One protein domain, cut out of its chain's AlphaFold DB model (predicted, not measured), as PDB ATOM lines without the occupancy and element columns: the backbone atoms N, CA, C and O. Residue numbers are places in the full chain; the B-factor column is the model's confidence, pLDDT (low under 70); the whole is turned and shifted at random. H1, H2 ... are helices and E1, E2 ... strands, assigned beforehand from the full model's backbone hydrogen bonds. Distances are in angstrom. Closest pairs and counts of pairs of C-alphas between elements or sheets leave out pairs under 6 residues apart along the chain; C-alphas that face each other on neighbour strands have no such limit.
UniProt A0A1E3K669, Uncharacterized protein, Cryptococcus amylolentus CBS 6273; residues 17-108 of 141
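Overview. This is residues 17 to 108 of the 141 residues of an uncharacterized protein of Cryptococcus amylolentus CBS 6273 (UniProt A0A1E3K669). A two-stranded hairpin, E1 and E2, forms the middle of a loose body, and one long helix, H1, makes much of the model's length, its residues 17 to 31 sticking out free. The small helix H2 lies near one end of E1, while the small helix H3 follows E2 at the end of the model far from Ser 17, with residues 97 to 108 standing free as a tail. The printed part has 92 residues with three named helices and two named strands, in the order H1, H2, E1, E2, H3; the sheet is E1 - E2, antiparallel, and the class is mixed, helices and strands. The whole is loose, with a radius of gyration of the C-alphas of 17.3 A, and elongated, spanning 59 by 33 by 23 A.

Along the chain. Begin at the sheet: find C-alpha 77 at (200.192, 261.233, 161.588), where E1, residues 77 to 82, starts its 15.7 A. E2, residues 86 to 91, then runs 16.5 A. Look next at C-alpha 17 at (204.859, 301.250, 191.209); from there H1, residues 17 to 42, runs 37.5 A to C-alpha 42 at (189.732, 273.096, 171.510). H2 is residues 62 to 67, 8.7 A long, and H3 is residues 94 to 100, 10.0 A long.

Arrangement. E1 and E2 are a hairpin of antiparallel neighbours, with 152 degrees between their directions. Look across it for N 80 and O 88, 2.9 A apart, and N 88 and O 80, 2.8 A apart, both within hydrogen-bond range. C-alphas 81 and 87 face each other at 4.2 A. From H1 to E2 the closest C-alphas are those of Gln 39 and Val 86, 6.9 A apart. From H2 to E1 they are those of Leu 62 and Phe 82, 6.1 A apart, and from E2 to H3 those of Thr 91 and Val 97, 6.8 A apart. H1, H2 and H3 touch no helix, and H1 and E1 are apart. In H1, H2 and H3 every O i to N i+4 pair is within hydrogen-bond range.

Size, cuts and confidence. The two C-alphas farthest apart are those of Ser 17 and Ser 95, at 59.0 A. Without the stretches that stand free, the body has 65 residues and spans 37 by 29 by 15 A. The printed part has no cut. The link from H1 to H2, residues 43 to 61, is long; the link from H2 to E1 is short, and those from E1 to E2 and from E2 to H3 are tight. In the B-factor column you will find a mean pLDDT of 70.7 for the printed part, with 46 residues under 70, among them residues 43 to 55 and 96 to 108.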
ATOM      1  N   SER A  17     204.165 301.872 192.349       66.31
ATOM      2  CA  SER A  17     204.859 301.250 191.209       66.31
ATOM      3  C   SER A  17     205.016 299.731 191.339       66.31
ATOM      4  O   SER A  17     204.886 299.012 190.352       66.31
ATOM      5  N   LEU A  18     205.264 299.215 192.545       71.31
ATOM      6  CA  LEU A  18     205.390 297.771 192.771       71.31
ATOM      7  C   LEU A  18     204.022 297.087 192.742       71.31
ATOM      8  O   LEU A  18     203.885 296.026 192.134       71.31
ATOM      9  N   ASP A  19     203.001 297.733 193.305       77.75
ATOM     10  CA  ASP A  19     201.629 297.223 193.289       77.75
ATOM     11  C   ASP A  19     201.060 297.183 191.861       77.75
ATOM     12  O   ASP A  19     200.410 296.213 191.465       77.75
ATOM     13  N   THR A  20     201.362 298.191 191.033       80.00
ATOM     14  CA  THR A  20     200.959 298.198 189.614       80.00
ATOM     15  C   THR A  20     201.678 297.126 188.796       80.00
ATOM     16  O   THR A  20     201.036 296.456 187.982       80.00
ATOM     17  N   LEU A  21     202.973 296.891 189.034       86.06
ATOM     18  CA  LEU A  21     203.702 295.793 188.395       86.06
ATOM     19  C   LEU A  21     203.143 294.429 188.815       86.06
ATOM     20  O   LEU A  21     202.880 293.593 187.948       86.06
ATOM     21  N   ALA A  22     202.883 294.216 190.105       84.00
ATOM     22  CA  ALA A  22     202.313 292.970 190.612       84.00
ATOM     23  C   ALA A  22     200.936 292.677 189.995       84.00
ATOM     24  O   ALA A  22     200.703 291.575 189.492       84.00
ATOM     25  N   LEU A  23     200.052 293.678 189.944       87.62
ATOM     26  CA  LEU A  23     198.747 293.550 189.292       87.62
ATOM     27  C   LEU A  23     198.884 293.255 187.794       87.62
ATOM     28  O   LEU A  23     198.182 292.385 187.279       87.62
ATOM     29  N   SER A  24     199.817 293.910 187.097       89.00
ATOM     30  CA  SER A  24     200.045 293.650 185.671       89.00
ATOM     31  C   SER A  24     200.516 292.214 185.407       89.00
ATOM     32  O   SER A  24     200.006 291.564 184.495       89.00
ATOM     33  N   ILE A  25     201.404 291.670 186.248       89.88
ATOM     34  CA  ILE A  25     201.890 290.287 186.137       89.88
ATOM     35  C   ILE A  25     200.751 289.299 186.374       89.88
ATOM     36  O   ILE A  25     200.626 288.331 185.622       89.88
ATOM     37  N   ILE A  26     199.898 289.541 187.372       91.00
ATOM     38  CA  ILE A  26     198.736 288.689 187.661       91.00
ATOM     39  C   ILE A  26     197.762 288.694 186.480       91.00
ATOM     40  O   ILE A  26     197.324 287.631 186.044       91.00
ATOM     41  N   VAL A  27     197.456 289.869 185.922       91.31
ATOM     42  CA  VAL A  27     196.553 289.997 184.770       91.31
ATOM     43  C   VAL A  27     197.137 289.298 183.542       91.31
ATOM     44  O   VAL A  27     196.444 288.497 182.917       91.31
ATOM     45  N   ILE A  28     198.412 289.525 183.222       89.62
ATOM     46  CA  ILE A  28     199.077 288.872 182.085       89.62
ATOM     47  C   ILE A  28     199.101 287.352 182.281       89.62
ATOM     48  O   ILE A  28     198.733 286.610 181.371       89.62
ATOM     49  N   SER A  29     199.461 286.877 183.475       87.31
ATOM     50  CA  SER A  29     199.507 285.444 183.792       87.31
ATOM     51  C   SER A  29     198.124 284.798 183.699       87.31
ATOM     52  O   SER A  29     197.990 283.715 183.133       87.31
ATOM     53  N   SER A  30     197.086 285.479 184.187       89.38
ATOM     54  CA  SER A  30     195.686 285.058 184.074       89.38
ATOM     55  C   SER A  30     195.247 284.932 182.613       89.38
ATOM     56  O   SER A  30     194.705 283.902 182.212       89.38
ATOM     57  N   VAL A  31     195.544 285.937 181.784       88.62
ATOM     58  CA  VAL A  31     195.202 285.923 180.354       88.62
ATOM     59  C   VAL A  31     195.921 284.783 179.632       88.62
ATOM     60  O   VAL A  31     195.284 284.026 178.897       88.62
ATOM     61  N   VAL A  32     197.223 284.608 179.872       84.94
ATOM     62  CA  VAL A  32     198.013 283.511 179.287       84.94
ATOM     63  C   VAL A  32     197.460 282.151 179.718       84.94
ATOM     64  O   VAL A  32     197.296 281.262 178.881       84.94
ATOM     65  N   TYR A  33     197.099 281.996 180.992       84.38
ATOM     66  CA  TYR A  33     196.500 280.769 181.511       84.38
ATOM     67  C   TYR A  33     195.136 280.465 180.872       84.38
ATOM     68  O   TYR A  33     194.872 279.329 180.471       84.38
ATOM     69  N   CYS A  34     194.280 281.476 180.711       85.44
ATOM     70  CA  CYS A  34     192.988 281.338 180.038       85.44
ATOM     71  C   CYS A  34     193.145 280.925 178.569       85.44
ATOM     72  O   CYS A  34     192.445 280.020 178.110       85.44
ATOM     73  N   LEU A  35     194.087 281.533 177.843       81.38
ATOM     74  CA  LEU A  35     194.391 281.165 176.458       81.38
ATOM     75  C   LEU A  35     194.917 279.732 176.356       81.38
ATOM     76  O   LEU A  35     194.452 278.973 175.506       81.38
ATOM     77  N   TYR A  36     195.823 279.339 177.255       78.62
ATOM     78  CA  TYR A  36     196.330 277.971 177.335       78.62
ATOM     79  C   TYR A  36     195.193 276.961 177.549       78.62
ATOM     80  O   TYR A  36     195.068 275.978 176.812       78.62
ATOM     81  N   ARG A  37     194.303 277.226 178.512       80.12
ATOM     82  CA  ARG A  37     193.163 276.348 178.808       80.12
ATOM     83  C   ARG A  37     192.189 276.260 177.633       80.12
ATOM     84  O   ARG A  37     191.727 275.167 177.307       80.12
ATOM     85  N   TYR A  38     191.908 277.385 176.977       80.38
ATOM     86  CA  TYR A  38     191.042 277.437 175.800       80.38
ATOM     87  C   TYR A  38     191.608 276.615 174.634       80.38
ATOM     88  O   TYR A  38     190.892 275.816 174.029       80.38
ATOM     89  N   GLN A  39     192.905 276.754 174.345       73.56
ATOM     90  CA  GLN A  39     193.563 275.983 173.290       73.56
ATOM     91  C   GLN A  39     193.551 274.484 173.592       73.56
ATOM     92  O   GLN A  39     193.215 273.689 172.712       73.56
ATOM     93  N   ARG A  40     193.833 274.096 174.841       73.12
ATOM     94  CA  ARG A  40     193.813 272.689 175.255       73.12
ATOM     95  C   ARG A  40     192.416 272.076 175.170       73.12
ATOM     96  O   ARG A  40     192.280 270.931 174.756       73.12
ATOM     97  N   TYR A  41     191.372 272.846 175.483       75.38
ATOM     98  CA  TYR A  41     189.988 272.400 175.305       75.38
ATOM     99  C   TYR A  41     189.631 272.199 173.825       75.38
ATOM    100  O   TYR A  41     189.104 271.148 173.456       75.38
ATOM    101  N   ARG A  42     189.985 273.162 172.961       73.50
ATOM    102  CA  ARG A  42     189.732 273.096 171.510       73.50
ATOM    103  C   ARG A  42     190.375 271.875 170.849       73.50
ATOM    104  O   ARG A  42     189.845 271.363 169.870       73.50
ATOM    105  N   TRP A  43     191.512 271.429 171.370       67.50
ATOM    106  CA  TRP A  43     192.287 270.324 170.811       67.50
ATOM    107  C   TRP A  43     192.092 268.987 171.526       67.50
ATOM    108  O   TRP A  43     192.737 268.006 171.167       67.50
ATOM    109  N   SER A  44     191.146 268.914 172.466       67.69
ATOM    110  CA  SER A  44     190.802 267.676 173.176       67.69
ATOM    111  C   SER A  44     190.397 266.526 172.241       67.69
ATOM    112  O   SER A  44     190.694 265.370 172.529       67.69
ATOM    113  N   SER A  45     189.794 266.827 171.085       66.31
ATOM    114  CA  SER A  45     189.426 265.827 170.071       66.31
ATOM    115  C   SER A  45     190.628 265.118 169.433       66.31
ATOM    116  O   SER A  45     190.468 264.038 168.872       66.31
ATOM    117  N   PHE A  46     191.830 265.697 169.528       64.25
ATOM    118  CA  PHE A  46     193.060 265.146 168.955       64.25
ATOM    119  C   PHE A  46     193.938 264.418 169.983       64.25
ATOM    120  O   PHE A  46     195.038 263.996 169.643       64.25
ATOM    121  N   ASN A  47     193.442 264.199 171.207       65.69
ATOM    122  CA  ASN A  47     194.152 263.446 172.251       65.69
ATOM    123  C   ASN A  47     194.432 261.979 171.868       65.69
ATOM    124  O   ASN A  47     195.285 261.343 172.477       65.69
ATOM    125  N   ASN A  48     193.719 261.444 170.871       67.44
ATOM    126  CA  ASN A  48     193.902 260.078 170.371       67.44
ATOM    127  C   ASN A  48     195.058 259.948 169.367       67.44
ATOM    128  O   ASN A  48     195.408 258.837 168.975       67.44
ATOM    129  N   VAL A  49     195.624 261.067 168.901       68.50
ATOM    130  CA  VAL A  49     196.748 261.049 167.963       68.50
ATOM    131  C   VAL A  49     198.036 260.872 168.766       68.50
ATOM    132  O   VAL A  49     198.250 261.650 169.699       68.50
ATOM    133  N   PRO A  50     198.916 259.916 168.412       65.19
ATOM    134  CA  PRO A  50     200.202 259.777 169.080       65.19
ATOM    135  C   PRO A  50     200.953 261.111 169.020       65.19
ATOM    136  O   PRO A  50     201.180 261.679 167.946       65.19
ATOM    137  N   GLY A  51     201.251 261.651 170.198       64.19
ATOM    138  CA  GLY A  51     201.967 262.907 170.363       64.19
ATOM    139  C   GLY A  51     203.446 262.662 170.616       64.19
ATOM    140  O   GLY A  51     203.815 261.690 171.275       64.19
ATOM    141  N   LEU A  52     204.297 263.556 170.114       65.00
ATOM    142  CA  LEU A  52     205.664 263.662 170.625       65.00
ATOM    143  C   LEU A  52     205.592 264.007 172.129       65.00
ATOM    144  O   LEU A  52     204.694 264.773 172.495       65.00
ATOM    145  N   PRO A  53     206.484 263.475 172.993       64.88
ATOM    146  CA  PRO A  53     206.484 263.775 174.423       64.88
ATOM    147  C   PRO A  53     206.323 265.273 174.679       64.88
ATOM    148  O   PRO A  53     206.988 266.091 174.037       64.88
ATOM    149  N   ASP A  54     205.405 265.602 175.593       63.41
ATOM    150  CA  ASP A  54     205.039 266.972 175.938       63.41
ATOM    151  C   ASP A  54     206.310 267.777 176.250       63.41
ATOM    152  O   ASP A  54     206.994 267.555 177.249       63.41
ATOM    153  N   GLY A  55     206.654 268.686 175.335       65.00
ATOM    154  CA  GLY A  55     207.777 269.599 175.495       65.00
ATOM    155  C   GLY A  55     207.487 270.678 176.538       65.00
ATOM    156  O   GLY A  55     206.497 270.645 177.268       65.00
ATOM    157  N   HIS A  56     208.343 271.694 176.596       71.81
ATOM    158  CA  HIS A  56     208.144 272.815 177.512       71.81
ATOM    159  C   HIS A  56     206.786 273.488 177.247       71.81
ATOM    160  O   HIS A  56     206.518 273.869 176.119       71.81
ATOM    161  N   TRP A  57     205.952 273.726 178.260       69.19
ATOM    162  CA  TRP A  57     204.589 274.262 178.074       69.19
ATOM    163  C   TRP A  57     204.518 275.542 177.207       69.19
ATOM    164  O   TRP A  57     203.586 275.723 176.431       69.19
ATOM    165  N   LEU A  58     205.525 276.419 177.317       72.38
ATOM    166  CA  LEU A  58     205.631 277.652 176.525       72.38
ATOM    167  C   LEU A  58     206.289 277.460 175.147       72.38
ATOM    168  O   LEU A  58     205.867 278.068 174.166       72.38
ATOM    169  N   TRP A  59     207.344 276.648 175.063       68.38
ATOM    170  CA  TRP A  59     208.179 276.529 173.859       68.38
ATOM    171  C   TRP A  59     207.861 275.278 173.036       68.38
ATOM    172  O   TRP A  59     208.363 275.119 171.927       68.38
ATOM    173  N   GLY A  60     207.017 274.399 173.563       75.56
ATOM    174  CA  GLY A  60     206.743 273.074 173.042       75.56
ATOM    175  C   GLY A  60     208.031 272.325 172.708       75.56
ATOM    176  O   GLY A  60     208.974 272.261 173.499       75.56
ATOM    177  N   VAL A  61     208.059 271.810 171.485       72.25
ATOM    178  CA  VAL A  61     209.160 271.067 170.860       72.25
ATOM    179  C   VAL A  61     210.090 272.016 170.067       72.25
ATOM    180  O   VAL A  61     210.972 271.574 169.344       72.25
ATOM    181  N   LEU A  62     209.936 273.347 170.168       71.00
ATOM    182  CA  LEU A  62     210.804 274.295 169.449       71.00
ATOM    183  C   LEU A  62     212.304 274.106 169.771       71.00
ATOM    184  O   LEU A  62     213.096 274.076 168.827       71.00
ATOM    185  N   PRO A  63     212.728 273.943 171.042       69.50
ATOM    186  CA  PRO A  63     214.148 273.795 171.363       69.50
ATOM    187  C   PRO A  63     214.748 272.506 170.794       69.50
ATOM    188  O   PRO A  63     215.900 272.491 170.367       69.50
ATOM    189  N   THR A  64     213.964 271.428 170.762       68.25
ATOM    190  CA  THR A  64     214.370 270.141 170.192       68.25
ATOM    191  C   THR A  64     214.407 270.195 168.666       68.25
ATOM    192  O   THR A  64     215.392 269.750 168.089       68.25
ATOM    193  N   MET A  65     213.438 270.848 168.016       69.25
ATOM    194  CA  MET A  65     213.432 271.085 166.560       69.25
ATOM    195  C   MET A  65     214.608 271.945 166.072       69.25
ATOM    196  O   MET A  65     215.060 271.791 164.941       69.25
ATOM    197  N   LEU A  66     215.090 272.879 166.897       72.25
ATOM    198  CA  LEU A  66     216.264 273.705 166.584       72.25
ATOM    199  C   LEU A  66     217.582 272.934 166.720       72.25
ATOM    200  O   LEU A  66     218.563 273.290 166.071       72.25
ATOM    201  N   LYS A  67     217.620 271.922 167.592       71.19
ATOM    202  CA  LYS A  67     218.843 271.205 167.964       71.19
ATOM    203  C   LYS A  67     219.069 269.940 167.139       71.19
ATOM    204  O   LYS A  67     220.216 269.593 166.877       71.19
ATOM    205  N   SER A  68     218.004 269.253 166.751       63.03
ATOM    206  CA  SER A  68     218.079 268.007 165.995       63.03
ATOM    207  C   SER A  68     216.883 267.875 165.064       63.03
ATOM    208  O   SER A  68     215.794 268.376 165.349       63.03
ATOM    209  N   GLU A  69     217.072 267.154 163.963       58.53
ATOM    210  CA  GLU A  69     215.944 266.682 163.163       58.53
ATOM    211  C   GLU A  69     215.053 265.812 164.061       58.53
ATOM    212  O   GLU A  69     215.548 264.982 164.824       58.53
ATOM    213  N   ALA A  70     213.746 266.079 164.057       57.81
ATOM    214  CA  ALA A  70     212.820 265.377 164.933       57.81
ATOM    215  C   ALA A  70     212.780 263.891 164.559       57.81
ATOM    216  O   ALA A  70     212.468 263.554 163.416       57.81
ATOM    217  N   GLU A  71     213.056 263.012 165.526       57.34
ATOM    218  CA  GLU A  71     212.766 261.587 165.387       57.34
ATOM    219  C   GLU A  71     211.259 261.429 165.198       57.34
ATOM    220  O   GLU A  71     210.449 261.705 166.088       57.34
ATOM    221  N   VAL A  72     210.881 261.068 163.977       59.69
ATOM    222  CA  VAL A  72     209.490 260.888 163.590       59.69
ATOM    223  C   VAL A  72     208.964 259.637 164.298       59.69
ATOM    224  O   VAL A  72     209.540 258.561 164.118       59.69
ATOM    225  N   PRO A  73     207.878 259.728 165.086       59.75
ATOM    226  CA  PRO A  73     207.264 258.542 165.667       59.75
ATOM    227  C   PRO A  73     206.760 257.628 164.544       59.75
ATOM    228  O   PRO A  73     206.348 258.110 163.495       59.75
ATOM    229  N   TYR A  74     206.714 256.314 164.778       60.09
ATOM    230  CA  TYR A  74     206.309 255.278 163.807       60.09
ATOM    231  C   TYR A  74     204.886 255.426 163.203       60.09
ATOM    232  O   TYR A  74     204.426 254.546 162.479       60.09
ATOM    233  N   SER A  75     204.169 256.513 163.500       63.00
ATOM    234  CA  SER A  75     202.836 256.828 162.993       63.00
ATOM    235  C   SER A  75     202.898 257.752 161.775       63.00
ATOM    236  O   SER A  75     203.674 258.705 161.721       63.00
ATOM    237  N   THR A  76     202.001 257.526 160.819       69.62
ATOM    238  CA  THR A  76     201.833 258.361 159.617       69.62
ATOM    239  C   THR A  76     201.337 259.773 159.926       69.62
ATOM    240  O   THR A  76     201.579 260.698 159.144       69.62
ATOM    241  N   THR A  77     200.653 259.945 161.061       71.19
ATOM    242  CA  THR A  77     200.192 261.233 161.588       71.19
ATOM    243  C   THR A  77     200.537 261.336 163.066       71.19
ATOM    244  O   THR A  77     200.220 260.431 163.843       71.19
ATOM    245  N   PHE A  78     201.162 262.438 163.460       71.31
ATOM    246  CA  PHE A  78     201.490 262.715 164.856       71.31
ATOM    247  C   PHE A  78     201.203 264.168 165.216       71.31
ATOM    248  O   PHE A  78     201.176 265.061 164.362       71.31
ATOM    249  N   SER A  79     200.973 264.395 166.506       74.00
ATOM    250  CA  SER A  79     200.796 265.732 167.064       74.00
ATOM    251  C   SER A  79     202.069 266.193 167.780       74.00
ATOM    252  O   SER A  79     202.792 265.400 168.380       74.00
ATOM    253  N   TYR A  80     202.380 267.484 167.700       71.50
ATOM    254  CA  TYR A  80     203.458 268.089 168.480       71.50
ATOM    255  C   TYR A  80     203.054 269.487 168.932       71.50
ATOM    256  O   TYR A  80     202.370 270.214 168.212       71.50
ATOM    257  N   GLN A  81     203.481 269.882 170.128       72.50
ATOM    258  CA  GLN A  81     203.255 271.238 170.617       72.50
ATOM    259  C   GLN A  81     204.318 272.172 170.035       72.50
ATOM    260  O   GLN A  81     205.519 271.922 170.156       72.50
ATOM    261  N   PHE A  82     203.881 273.252 169.395       68.94
ATOM    262  CA  PHE A  82     204.751 274.343 168.967       68.94
ATOM    263  C   PHE A  82     204.612 275.534 169.926       68.94
ATOM    264  O   PHE A  82     203.934 275.439 170.949       68.94
ATOM    265  N   VAL A  83     205.282 276.645 169.622       68.31
ATOM    266  CA  VAL A  83     205.311 277.869 170.444       68.31
ATOM    267  C   VAL A  83     203.921 278.238 170.984       68.31
ATOM    268  O   VAL A  83     202.943 278.219 170.236       68.31
ATOM    269  N   LEU A  84     203.864 278.587 172.275       66.06
ATOM    270  CA  LEU A  84     202.661 278.844 173.083       66.06
ATOM    271  C   LEU A  84     201.795 277.609 173.369       66.06
ATOM    272  O   LEU A  84     200.608 277.749 173.648       66.06
ATOM    273  N   GLY A  85     202.368 276.406 173.301       63.47
ATOM    274  CA  GLY A  85     201.631 275.172 173.575       63.47
ATOM    275  C   GLY A  85     200.547 274.890 172.536       63.47
ATOM    276  O   GLY A  85     199.639 274.110 172.806       63.47
ATOM    277  N   VAL A  86     200.632 275.518 171.354       70.25
ATOM    278  CA  VAL A  86     199.695 275.295 170.252       70.25
ATOM    279  C   VAL A  86     200.018 273.933 169.640       70.25
ATOM    280  O   VAL A  86     201.065 273.800 168.990       70.25
ATOM    281  N   PRO A  87     199.164 272.911 169.816       70.69
ATOM    282  CA  PRO A  87     199.354 271.639 169.137       70.69
ATOM    283  C   PRO A  87     199.248 271.830 167.619       70.69
ATOM    284  O   PRO A  87     198.414 272.579 167.108       70.69
ATOM    285  N   ARG A  88     200.131 271.159 166.886       73.12
ATOM    286  CA  ARG A  88     200.152 271.075 165.427       73.12
ATOM    287  C   ARG A  88     200.120 269.612 165.020       73.12
ATOM    288  O   ARG A  88     200.770 268.778 165.648       73.12
ATOM    289  N   LEU A  89     199.381 269.316 163.957       75.06
ATOM    290  CA  LEU A  89     199.350 267.991 163.341       75.06
ATOM    291  C   LEU A  89     200.322 267.973 162.171       75.06
ATOM    292  O   LEU A  89     200.312 268.886 161.342       75.06
ATOM    293  N   VAL A  90     201.147 266.933 162.106       72.81
ATOM    294  CA  VAL A  90     201.947 266.614 160.924       72.81
ATOM    295  C   VAL A  90     201.472 265.284 160.390       72.81
ATOM    296  O   VAL A  90     201.385 264.307 161.133       72.81
ATOM    297  N   THR A  91     201.226 265.251 159.089       71.50
ATOM    298  CA  THR A  91     201.000 264.019 158.345       71.50
ATOM    299  C   THR A  91     202.155 263.847 157.371       71.50
ATOM    300  O   THR A  91     202.413 264.734 156.557       71.50
ATOM    301  N   ILE A  92     202.873 262.731 157.487       71.06
ATOM    302  CA  ILE A  92     204.023 262.401 156.628       71.06
ATOM    303  C   ILE A  92     203.608 261.482 155.478       71.06
ATOM    304  O   ILE A  92     204.275 261.448 154.447       71.06
ATOM    305  N   ASP A  93     202.492 260.767 155.622       71.38
ATOM    306  CA  ASP A  93     202.017 259.854 154.589       71.38
ATOM    307  C   ASP A  93     201.636 260.607 153.294       71.38
ATOM    308  O   ASP A  93     200.685 261.400 153.292       71.38
ATOM    309  N   PRO A  94     202.355 260.364 152.179       65.81
ATOM    310  CA  PRO A  94     202.160 261.090 150.930       65.81
ATOM    311  C   PRO A  94     200.776 260.861 150.317       65.81
ATOM    312  O   PRO A  94     200.281 261.739 149.609       65.81
ATOM    313  N   SER A  95     200.133 259.719 150.593       70.50
ATOM    314  CA  SER A  95     198.787 259.423 150.092       70.50
ATOM    315  C   SER A  95     197.734 260.296 150.779       70.50
ATOM    316  O   SER A  95     196.902 260.924 150.122       70.50
ATOM    317  N   THR A  96     197.861 260.450 152.095       66.19
ATOM    318  CA  THR A  96     197.010 261.321 152.905       66.19
ATOM    319  C   THR A  96     197.251 262.804 152.581       66.19
ATOM    320  O   THR A  96     196.302 263.576 152.435       66.19
ATOM    321  N   VAL A  97     198.505 263.219 152.365       64.81
ATOM    322  CA  VAL A  97     198.831 264.591 151.923       64.81
ATOM    323  C   VAL A  97     198.202 264.904 150.561       64.81
ATOM    324  O   VAL A  97     197.626 265.979 150.386       64.81
ATOM    325  N   ALA A  98     198.256 263.968 149.609       64.25
ATOM    326  CA  ALA A  98     197.637 264.131 148.294       64.25
ATOM    327  C   ALA A  98     196.102 264.206 148.358       64.25
ATOM    328  O   ALA A  98     195.495 264.869 147.524       64.25
ATOM    329  N   MET A  99     195.477 263.583 149.361       64.31
ATOM    330  CA  MET A  99     194.031 263.651 149.586       64.31
ATOM    331  C   MET A  99     193.579 265.012 150.140       64.31
ATOM    332  O   MET A  99     192.535 265.524 149.738       64.31
ATOM    333  N   PHE A 100     194.359 265.621 151.039       59.75
ATOM    334  CA  PHE A 100     194.008 266.900 151.674       59.75
ATOM    335  C   PHE A 100     194.478 268.139 150.899       59.75
ATOM    336  O   PHE A 100     193.835 269.187 150.970       59.75
ATOM    337  N   SER A 101     195.567 268.027 150.133       59.12
ATOM    338  CA  SER A 101     196.127 269.128 149.338       59.12
ATOM    339  C   SER A 101     195.165 269.770 148.318       59.12
ATOM    340  O   SER A 101     195.274 270.983 148.134       59.12
ATOM    341  N   PRO A 102     194.262 269.046 147.626       58.84
ATOM    342  CA  PRO A 102     193.400 269.637 146.604       58.84
ATOM    343  C   PRO A 102     192.112 270.252 147.164       58.84
ATOM    344  O   PRO A 102     191.302 270.729 146.375       58.84
ATOM    345  N   ILE A 103     191.884 270.246 148.486       60.91
ATOM    346  CA  ILE A 103     190.656 270.788 149.083       60.91
ATOM    347  C   ILE A 103     190.922 272.208 149.623       60.91
ATOM    348  O   ILE A 103     191.287 272.372 150.793       60.91
ATOM    349  N   PRO A 104     190.687 273.272 148.826       54.69
ATOM    350  CA  PRO A 104     191.000 274.656 149.205       54.69
ATOM    351  C   PRO A 104     190.192 275.170 150.406       54.69
ATOM    352  O   PRO A 104     190.528 276.205 150.975       54.69
ATOM    353  N   ARG A 105     189.136 274.454 150.823       54.44
ATOM    354  CA  ARG A 105     188.343 274.790 152.018       54.44
ATOM    355  C   ARG A 105     189.086 274.540 153.331       54.44
ATOM    356  O   ARG A 105     188.797 275.223 154.307       54.44
ATOM    357  N   TYR A 106     190.007 273.577 153.368       53.94
ATOM    358  CA  TYR A 106     190.720 273.198 154.596       53.94
ATOM    359  C   TYR A 106     192.120 273.810 154.686       53.94
ATOM    360  O   TYR A 106     192.618 274.040 155.786       53.94
ATOM    361  N   PHE A 107     192.719 274.137 153.541       57.62
ATOM    362  CA  PHE A 107     194.012 274.804 153.449       57.62
ATOM    363  C   PHE A 107     193.881 276.027 152.539       57.62
ATOM    364  O   PHE A 107     194.244 275.951 151.363       57.62
ATOM    365  N   PRO A 108     193.339 277.154 153.043       54.03
ATOM    366  CA  PRO A 108     193.343 278.385 152.270       54.03
ATOM    367  C   PRO A 108     194.797 278.719 151.937       54.03
ATOM    368  O   PRO A 108     195.642 278.815 152.832       54.03
TER     369      PRO A 108